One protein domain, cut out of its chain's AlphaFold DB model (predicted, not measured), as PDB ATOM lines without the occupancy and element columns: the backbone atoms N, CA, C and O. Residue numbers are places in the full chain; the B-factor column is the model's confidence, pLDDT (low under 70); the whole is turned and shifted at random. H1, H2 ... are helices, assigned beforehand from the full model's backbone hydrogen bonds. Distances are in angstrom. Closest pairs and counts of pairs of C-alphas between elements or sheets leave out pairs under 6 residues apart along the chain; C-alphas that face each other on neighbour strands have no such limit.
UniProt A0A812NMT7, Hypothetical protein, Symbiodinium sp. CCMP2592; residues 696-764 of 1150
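Overview. This is residues 696 to 764 of the 1150 residues of the protein "Hypothetical protein" of Symbiodinium sp. CCMP2592 (UniProt A0A812NMT7). A flat, loose model has a helical hairpin, H2 and H3, at one end and a region of loops with one short helix, H1, at the other. The printed part begins with a long stretch without a named element, residues 696 to 715, of which residues 708 to 713 stick out; residues 720 to 730 then run from H1 over to H2, and residues 760 to 764 fold back beside the hairpin. The printed part has 69 residues with three named helices in the order H1, H2, H3 and no named strand. The class is all helix, though only 29 of the 69 residues are in named elements. The radius of gyration of the C-alphas is 13.7 A, and the spans are 39 by 31 by 12 A.

Arrangement. H1, residues 716 to 719, is apart from H2, residues 731 to 744, and from H3, residues 749 to 759. H2 and H3 form a helical hairpin and touch, their closest C-alphas being those of Ala 744 and Phe 752, 5.8 A apart. They run opposite ways at a shallow tilt of 12 degrees. In H2 and H3 every O i to N i+4 pair is within hydrogen-bond range; H1 is too short for such a pair, and its one O i to N i+3 pair is within range.

Along the chain. H1 has four residues and begins at C-alpha 716, (-25.223, 46.591, -14.732); it is 6.0 A long from first to last C-alpha. H2 is 19.9 A long and begins at C-alpha 731, (-24.083, 48.594, -38.454). H3 is 15.3 A long and ends at C-alpha 759, (-20.763, 38.875, -28.604).

Size, cuts and confidence. The two C-alphas farthest apart are those of Leu 721 and Ser 746, at 39.5 A. The printed part has no cut. The link from H1 to H2 is long, and that from H2 to H3 is tight. Residues 708 to 713 stand free, as do residues 746 to 751, of which 749 to 751 belong to H3. The mean pLDDT of the printed part is 88.3, with residues 708 to 714 under 70.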
ATOM      1  N   LYS A 696     -24.850  39.867 -22.710       89.50
ATOM      2  CA  LYS A 696     -24.973  41.168 -23.378       89.50
ATOM      3  C   LYS A 696     -26.464  41.492 -23.560       89.50
ATOM      4  O   LYS A 696     -27.111  40.968 -24.470       89.50
ATOM      5  N   PRO A 697     -27.032  42.292 -22.661       85.50
ATOM      6  CA  PRO A 697     -28.475  42.457 -22.547       85.50
ATOM      7  C   PRO A 697     -29.072  43.543 -23.441       85.50
ATOM      8  O   PRO A 697     -30.258  43.485 -23.762       85.50
ATOM      9  N   CYS A 698     -28.254  44.500 -23.875       91.38
ATOM     10  CA  CYS A 698     -28.594  45.429 -24.940       91.38
ATOM     11  C   CYS A 698     -27.767  45.064 -26.182       91.38
ATOM     12  O   CYS A 698     -26.539  45.108 -26.109       91.38
ATOM     13  N   PRO A 699     -28.393  44.692 -27.314       89.38
ATOM     14  CA  PRO A 699     -27.654  44.353 -28.526       89.38
ATOM     15  C   PRO A 699     -27.007  45.582 -29.180       89.38
ATOM     16  O   PRO A 699     -26.035  45.423 -29.907       89.38
ATOM     17  N   LEU A 700     -27.512  46.788 -28.896       93.75
ATOM     18  CA  LEU A 700     -26.998  48.040 -29.451       93.75
ATOM     19  C   LEU A 700     -25.773  48.568 -28.692       93.75
ATOM     20  O   LEU A 700     -24.898  49.156 -29.310       93.75
ATOM     21  N   CYS A 701     -25.676  48.370 -27.374       94.31
ATOM     22  CA  CYS A 701     -24.596  48.955 -26.570       94.31
ATOM     23  C   CYS A 701     -23.377  48.031 -26.466       94.31
ATOM     24  O   CYS A 701     -23.455  46.944 -25.889       94.31
ATOM     25  N   SER A 702     -22.226  48.475 -26.965       93.94
ATOM     26  CA  SER A 702     -20.936  47.778 -26.911       93.94
ATOM     27  C   SER A 702     -20.459  47.528 -25.480       93.94
ATOM     28  O   SER A 702     -20.031  46.418 -25.174       93.94
ATOM     29  N   ASN A 703     -20.620  48.514 -24.598       93.19
ATOM     30  CA  ASN A 703     -20.047  48.549 -23.251       93.19
ATOM     31  C   ASN A 703     -20.936  47.979 -22.130       93.19
ATOM     32  O   ASN A 703     -20.557  48.051 -20.964       93.19
ATOM     33  N   ILE A 704     -22.107  47.417 -22.451       91.25
ATOM     34  CA  ILE A 704     -23.015  46.836 -21.450       91.25
ATOM     35  C   ILE A 704     -22.900  45.312 -21.475       91.25
ATOM     36  O   ILE A 704     -23.366  44.653 -22.410       91.25
ATOM     37  N   PHE A 705     -22.316  44.751 -20.417       90.38
ATOM     38  CA  PHE A 705     -22.130  43.314 -20.244       90.38
ATOM     39  C   PHE A 705     -22.216  42.925 -18.765       90.38
ATOM     40  O   PHE A 705     -21.646  43.596 -17.909       90.38
ATOM     41  N   GLN A 706     -22.912  41.830 -18.458       86.19
ATOM     42  CA  GLN A 706     -23.039  41.307 -17.097       86.19
ATOM     43  C   GLN A 706     -22.999  39.776 -17.068       86.19
ATOM     44  O   GLN A 706     -23.730  39.081 -17.784       86.19
ATOM     45  N   LEU A 707     -22.172  39.228 -16.176       83.56
ATOM     46  CA  LEU A 707     -22.187  37.808 -15.839       83.56
ATOM     47  C   LEU A 707     -23.294  37.547 -14.812       83.56
ATOM     48  O   LEU A 707     -23.331  38.178 -13.767       83.56
ATOM     49  N   LYS A 708     -24.169  36.573 -15.082       67.00
ATOM     50  CA  LYS A 708     -25.363  36.284 -14.260       67.00
ATOM     51  C   LYS A 708     -25.102  35.804 -12.816       67.00
ATOM     52  O   LYS A 708     -26.061  35.672 -12.070       67.00
ATOM     53  N   ASP A 709     -23.844  35.573 -12.428       58.38
ATOM     54  CA  ASP A 709     -23.468  34.986 -11.129       58.38
ATOM     55  C   ASP A 709     -22.360  35.799 -10.412       58.38
ATOM     56  O   ASP A 709     -21.616  35.232  -9.611       58.38
ATOM     57  N   SER A 710     -22.132  37.076 -10.748       53.00
ATOM     58  CA  SER A 710     -21.114  37.875 -10.042       53.00
ATOM     59  C   SER A 710     -21.566  38.194  -8.613       53.00
ATOM     60  O   SER A 710     -22.690  38.640  -8.423       53.00
ATOM     61  N   GLU A 711     -20.689  38.011  -7.620       46.00
ATOM     62  CA  GLU A 711     -20.979  38.279  -6.194       46.00
ATOM     63  C   GLU A 711     -21.389  39.740  -5.917       46.00
ATOM     64  O   GLU A 711     -22.112  40.007  -4.960       46.00
ATOM     65  N   ASN A 712     -21.012  40.672  -6.802       49.25
ATOM     66  CA  ASN A 712     -21.644  41.985  -6.883       49.25
ATOM     67  C   ASN A 712     -23.011  41.844  -7.561       49.25
ATOM     68  O   ASN A 712     -23.111  41.780  -8.788       49.25
ATOM     69  N   ASN A 713     -24.052  41.816  -6.731       51.16
ATOM     70  CA  ASN A 713     -25.464  41.759  -7.114       51.16
ATOM     71  C   ASN A 713     -25.963  43.020  -7.848       51.16
ATOM     72  O   ASN A 713     -27.128  43.064  -8.237       51.16
ATOM     73  N   ASN A 714     -25.105  44.024  -8.060       60.09
ATOM     74  CA  ASN A 714     -25.504  45.268  -8.697       60.09
ATOM     75  C   ASN A 714     -25.751  45.051 -10.187       60.09
ATOM     76  O   ASN A 714     -24.859  44.762 -10.988       60.09
ATOM     77  N   ASN A 715     -27.012  45.215 -10.542       73.56
ATOM     78  CA  ASN A 715     -27.520  45.237 -11.898       73.56
ATOM     79  C   ASN A 715     -26.730  46.227 -12.779       73.56
ATOM     80  O   ASN A 715     -26.677  47.417 -12.470       73.56
ATOM     81  N   VAL A 716     -26.142  45.771 -13.899       80.69
ATOM     82  CA  VAL A 716     -25.223  46.591 -14.732       80.69
ATOM     83  C   VAL A 716     -25.858  47.897 -15.224       80.69
ATOM     84  O   VAL A 716     -25.179  48.905 -15.377       80.69
ATOM     85  N   TRP A 717     -27.181  47.912 -15.400       79.06
ATOM     86  CA  TRP A 717     -27.973  49.076 -15.831       79.06
ATOM     87  C   TRP A 717     -27.916  50.243 -14.852       79.06
ATOM     88  O   TRP A 717     -28.103  51.378 -15.271       79.06
ATOM     89  N   THR A 718     -27.653  49.985 -13.571       80.31
ATOM     90  CA  THR A 718     -27.589  51.035 -12.543       80.31
ATOM     91  C   THR A 718     -26.444  52.020 -12.775       80.31
ATOM     92  O   THR A 718     -26.469  53.126 -12.247       80.31
ATOM     93  N   GLN A 719     -25.467  51.640 -13.602       84.44
ATOM     94  CA  GLN A 719     -24.313  52.458 -13.971       84.44
ATOM     95  C   GLN A 719     -24.579  53.348 -15.196       84.44
ATOM     96  O   GLN A 719     -23.802  54.259 -15.459       84.44
ATOM     97  N   PHE A 720     -25.659  53.097 -15.945       90.56
ATOM     98  CA  PHE A 720     -25.960  53.757 -17.218       90.56
ATOM     99  C   PHE A 720     -27.269  54.539 -17.109       90.56
ATOM    100  O   PHE A 720     -28.306  54.112 -17.620       90.56
ATOM    101  N   LEU A 721     -27.218  55.680 -16.419       94.19
ATOM    102  CA  LEU A 721     -28.374  56.571 -16.268       94.19
ATOM    103  C   LEU A 721     -28.471  57.600 -17.400       94.19
ATOM    104  O   LEU A 721     -29.535  58.188 -17.588       94.19
ATOM    105  N   LYS A 722     -27.387  57.805 -18.162       95.81
ATOM    106  CA  LYS A 722     -27.337  58.753 -19.278       95.81
ATOM    107  C   LYS A 722     -27.061  58.066 -20.604       95.81
ATOM    108  O   LYS A 722     -26.361  57.053 -20.691       95.81
ATOM    109  N   ARG A 723     -27.549  58.672 -21.684       95.50
ATOM    110  CA  ARG A 723     -27.288  58.196 -23.047       95.50
ATOM    111  C   ARG A 723     -25.821  58.365 -23.430       95.50
ATOM    112  O   ARG A 723     -25.310  57.540 -24.189       95.50
ATOM    113  N   SER A 724     -25.142  59.375 -22.881       94.69
ATOM    114  CA  SER A 724     -23.699  59.604 -23.053       94.69
ATOM    115  C   SER A 724     -22.836  58.457 -22.528       94.69
ATOM    116  O   SER A 724     -21.735  58.250 -23.028       94.69
ATOM    117  N   ASP A 725     -23.344  57.693 -21.559       92.75
ATOM    118  CA  ASP A 725     -22.621  56.572 -20.957       92.75
ATOM    119  C   ASP A 725     -22.703  55.316 -21.844       92.75
ATOM    120  O   ASP A 725     -21.988  54.338 -21.633       92.75
ATOM    121  N   CYS A 726     -23.581  55.322 -22.853       93.56
ATOM    122  CA  CYS A 726     -23.833  54.193 -23.740       93.56
ATOM    123  C   CYS A 726     -23.007  54.312 -25.029       93.56
ATOM    124  O   CYS A 726     -23.193  55.240 -25.821       93.56
ATOM    125  N   ILE A 727     -22.153  53.323 -25.296       94.69
ATOM    126  CA  ILE A 727     -21.415  53.224 -26.561       94.69
ATOM    127  C   ILE A 727     -22.255  52.398 -27.531       94.69
ATOM    128  O   ILE A 727     -22.301  51.178 -27.410       94.69
ATOM    129  N   VAL A 728     -22.950  53.052 -28.461       93.75
ATOM    130  CA  VAL A 728     -23.826  52.370 -29.427       93.75
ATOM    131  C   VAL A 728     -23.022  51.887 -30.628       93.75
ATOM    132  O   VAL A 728     -22.360  52.682 -31.289       93.75
ATOM    133  N   ALA A 729     -23.097  50.585 -30.897       95.50
ATOM    134  CA  ALA A 729     -22.460  49.937 -32.030       95.50
ATOM    135  C   ALA A 729     -23.119  50.359 -33.348       95.50
ATOM    136  O   ALA A 729     -24.347  50.364 -33.479       95.50
ATOM    137  N   SER A 730     -22.286  50.664 -34.335       95.69
ATOM    138  CA  SER A 730     -22.704  50.906 -35.715       95.69
ATOM    139  C   SER A 730     -23.080  49.610 -36.444       95.69
ATOM    140  O   SER A 730     -22.711  48.505 -36.034       95.69
ATOM    141  N   ASP A 731     -23.765  49.737 -37.587       96.06
ATOM    142  CA  ASP A 731     -24.083  48.594 -38.454       96.06
ATOM    143  C   ASP A 731     -22.825  47.815 -38.853       96.06
ATOM    144  O   ASP A 731     -22.814  46.588 -38.790       96.06
ATOM    145  N   ASN A 732     -21.750  48.530 -39.199       96.00
ATOM    146  CA  ASN A 732     -20.483  47.930 -39.611       96.00
ATOM    147  C   ASN A 732     -19.827  47.142 -38.473       96.00
ATOM    148  O   ASN A 732     -19.330  46.045 -38.707       96.00
ATOM    149  N   GLU A 733     -19.853  47.659 -37.243       96.31
ATOM    150  CA  GLU A 733     -19.308  46.946 -36.083       96.31
ATOM    151  C   GLU A 733     -20.097  45.669 -35.779       96.31
ATOM    152  O   GLU A 733     -19.496  44.618 -35.551       96.31
ATOM    153  N   LEU A 734     -21.433  45.730 -35.821       96.12
ATOM    154  CA  LEU A 734     -22.286  44.557 -35.607       96.12
ATOM    155  C   LEU A 734     -22.114  43.511 -36.716       96.12
ATOM    156  O   LEU A 734     -22.074  42.314 -36.432       96.12
ATOM    157  N   MET A 735     -21.972  43.938 -37.972       96.25
ATOM    158  CA  MET A 735     -21.693  43.034 -39.090       96.25
ATOM    159  C   MET A 735     -20.286  42.429 -38.999       96.25
ATOM    160  O   MET A 735     -20.127  41.237 -39.254       96.25
ATOM    161  N   ALA A 736     -19.280  43.195 -38.565       96.12
ATOM    162  CA  ALA A 736     -17.935  42.677 -38.305       96.12
ATOM    163  C   ALA A 736     -17.926  41.659 -37.151       96.12
ATOM    164  O   ALA A 736     -17.275  40.621 -37.246       96.12
ATOM    165  N   SER A 737     -18.701  41.900 -36.088       96.19
ATOM    166  CA  SER A 737     -18.925  40.919 -35.015       96.19
ATOM    167  C   SER A 737     -19.555  39.630 -35.543       96.19
ATOM    168  O   SER A 737     -19.075  38.527 -35.261       96.19
ATOM    169  N   TRP A 738     -20.584  39.750 -36.387       96.38
ATOM    170  CA  TRP A 738     -21.222  38.601 -37.027       96.38
ATOM    171  C   TRP A 738     -20.255  37.799 -37.908       96.38
ATOM    172  O   TRP A 738     -20.295  36.565 -37.916       96.38
ATOM    173  N   GLU A 739     -19.359  38.487 -38.611       95.56
ATOM    174  CA  GLU A 739     -18.320  37.889 -39.444       95.56
ATOM    175  C   GLU A 739     -17.269  37.142 -38.603       95.56
ATOM    176  O   GLU A 739     -16.994  35.971 -38.863       95.56
ATOM    177  N   ARG A 740     -16.804  37.720 -37.487       95.25
ATOM    178  CA  ARG A 740     -15.944  37.006 -36.521       95.25
ATOM    179  C   ARG A 740     -16.610  35.741 -35.968       95.25
ATOM    180  O   ARG A 740     -15.939  34.733 -35.728       95.25
ATOM    181  N   LEU A 741     -17.930  35.757 -35.760       96.38
ATOM    182  CA  LEU A 741     -18.677  34.554 -35.378       96.38
ATOM    183  C   LEU A 741     -18.749  33.533 -36.522       96.38
ATOM    184  O   LEU A 741     -18.648  32.336 -36.258       96.38
ATOM    185  N   ARG A 742     -18.871  33.976 -37.780       95.38
ATOM    186  CA  ARG A 742     -18.795  33.091 -38.953       95.38
ATOM    187  C   ARG A 742     -17.454  32.366 -38.997       95.38
ATOM    188  O   ARG A 742     -17.446  31.141 -39.092       95.38
ATOM    189  N   GLU A 743     -16.346  33.086 -38.871       93.94
ATOM    190  CA  GLU A 743     -14.996  32.505 -38.855       93.94
ATOM    191  C   GLU A 743     -14.802  31.540 -37.679       93.94
ATOM    192  O   GLU A 743     -14.246  30.454 -37.829       93.94
ATOM    193  N   ALA A 744     -15.329  31.887 -36.502       93.06
ATOM    194  CA  ALA A 744     -15.261  31.025 -35.327       93.06
ATOM    195  C   ALA A 744     -16.141  29.765 -35.424       93.06
ATOM    196  O   ALA A 744     -15.906  28.811 -34.677       93.06
ATOM    197  N   SER A 745     -17.139  29.739 -36.315       92.88
ATOM    198  CA  SER A 745     -18.100  28.632 -36.426       92.88
ATOM    199  C   SER A 745     -17.478  27.315 -36.908       92.88
ATOM    200  O   SER A 745     -18.021  26.248 -36.621       92.88
ATOM    201  N   SER A 746     -16.323  27.365 -37.586       90.12
ATOM    202  CA  SER A 746     -15.547  26.181 -37.982       90.12
ATOM    203  C   SER A 746     -14.641  25.636 -36.870       90.12
ATOM    204  O   SER A 746     -14.047  24.571 -37.029       90.12
ATOM    205  N   GLY A 747     -14.500  26.366 -35.761       88.44
ATOM    206  CA  GLY A 747     -13.673  25.977 -34.623       88.44
ATOM    207  C   GLY A 747     -14.357  25.004 -33.649       88.44
ATOM    208  O   GLY A 747     -15.480  24.545 -33.873       88.44
ATOM    209  N   PRO A 748     -13.706  24.684 -32.515       91.00
ATOM    210  CA  PRO A 748     -14.284  23.827 -31.484       91.00
ATOM    211  C   PRO A 748     -15.596  24.395 -30.920       91.00
ATOM    212  O   PRO A 748     -15.645  25.544 -30.477       91.00
ATOM    213  N   SER A 749     -16.644  23.564 -30.846       90.31
ATOM    214  CA  SER A 749     -18.001  23.979 -30.438       90.31
ATOM    215  C   SER A 749     -18.057  24.708 -29.085       90.31
ATOM    216  O   SER A 749     -18.806  25.672 -28.941       90.31
ATOM    217  N   ALA A 750     -17.241  24.303 -28.105       88.31
ATOM    218  CA  ALA A 750     -17.189  24.960 -26.796       88.31
ATOM    219  C   ALA A 750     -16.649  26.401 -26.877       88.31
ATOM    220  O   ALA A 750     -17.228  27.313 -26.286       88.31
ATOM    221  N   VAL A 751     -15.578  26.611 -27.649       89.00
ATOM    222  CA  VAL A 751     -14.969  27.932 -27.872       89.00
ATOM    223  C   VAL A 751     -15.918  28.822 -28.670       89.00
ATOM    224  O   VAL A 751     -16.095  29.998 -28.352       89.00
ATOM    225  N   PHE A 752     -16.580  28.251 -29.677       94.62
ATOM    226  CA  PHE A 752     -17.578  28.960 -30.463       94.62
ATOM    227  C   PHE A 752     -18.752  29.441 -29.596       94.62
ATOM    228  O   PHE A 752     -19.122  30.613 -29.654       94.62
ATOM    229  N   GLU A 753     -19.280  28.597 -28.704       93.50
ATOM    230  CA  GLU A 753     -20.341  29.007 -27.778       93.50
ATOM    231  C   GLU A 753     -19.914  30.111 -26.802       93.50
ATOM    232  O   GLU A 753     -20.724  30.981 -26.473       93.50
ATOM    233  N   GLN A 754     -18.659  30.117 -26.343       91.12
ATOM    234  CA  GLN A 754     -18.129  31.214 -25.525       91.12
ATOM    235  C   GLN A 754     -18.073  32.527 -26.310       91.12
ATOM    236  O   GLN A 754     -18.529  33.551 -25.803       91.12
ATOM    237  N   ARG A 755     -17.607  32.495 -27.564       93.62
ATOM    238  CA  ARG A 755     -17.601  33.673 -28.447       93.62
ATOM    239  C   ARG A 755     -19.012  34.200 -28.702       93.62
ATOM    240  O   ARG A 755     -19.248  35.393 -28.560       93.62
ATOM    241  N   GLN A 756     -19.981  33.315 -28.947       94.75
ATOM    242  CA  GLN A 756     -21.396  33.691 -29.059       94.75
ATOM    243  C   GLN A 756     -21.939  34.347 -27.774       94.75
ATOM    244  O   GLN A 756     -22.719  35.299 -27.830       94.75
ATOM    245  N   LYS A 757     -21.538  33.868 -26.584       92.88
ATOM    246  CA  LYS A 757     -21.902  34.506 -25.302       92.88
ATOM    247  C   LYS A 757     -21.273  35.892 -25.147       92.88
ATOM    248  O   LYS A 757     -21.979  36.788 -24.693       92.88
ATOM    249  N   ALA A 758     -20.000  36.048 -25.515       93.31
ATOM    250  CA  ALA A 758     -19.261  37.307 -25.422       93.31
ATOM    251  C   ALA A 758     -19.826  38.384 -26.363       93.31
ATOM    252  O   ALA A 758     -20.063  39.510 -25.932       93.31
ATOM    253  N   ALA A 759     -20.124  38.007 -27.613       94.38
ATOM    254  CA  ALA A 759     -20.763  38.875 -28.604       94.38
ATOM    255  C   ALA A 759     -22.248  39.141 -28.301       94.38
ATOM    256  O   ALA A 759     -22.818  40.143 -28.724       94.38
ATOM    257  N   GLY A 760     -22.911  38.248 -27.556       94.12
ATOM    258  CA  GLY A 760     -24.342  38.363 -27.277       94.12
ATOM    259  C   GLY A 760     -25.240  37.954 -28.441       94.12
ATOM    260  O   GLY A 760     -26.401  38.360 -28.483       94.12
ATOM    261  N   MET A 761     -24.730  37.148 -29.371       95.00
ATOM    262  CA  MET A 761     -25.418  36.742 -30.596       95.00
ATOM    263  C   MET A 761     -25.297  35.234 -30.806       95.00
ATOM    264  O   MET A 761     -24.342  34.603 -30.363       95.00
ATOM    265  N   THR A 762     -26.281  34.639 -31.470       95.06
ATOM    266  CA  THR A 762     -26.267  33.230 -31.875       95.06
ATOM    267  C   THR A 762     -26.155  33.172 -33.387       95.06
ATOM    268  O   THR A 762     -27.075  33.573 -34.096       95.06
ATOM    269  N   TRP A 763     -25.027  32.679 -33.881       96.38
ATOM    270  CA  TRP A 763     -24.744  32.662 -35.305       96.38
ATOM    271  C   TRP A 763     -25.460  31.510 -36.015       96.38
ATOM    272  O   TRP A 763     -25.634  30.415 -35.480       96.38
ATOM    273  N   SER A 764     -25.888  31.767 -37.251       95.56
ATOM    274  CA  SER A 764     -26.419  30.749 -38.158       95.56
ATOM    275  C   SER A 764     -26.262  31.199 -39.605       95.56
ATOM    276  O   SER A 764     -26.590  32.338 -39.945       95.56
TER     277      SER A 764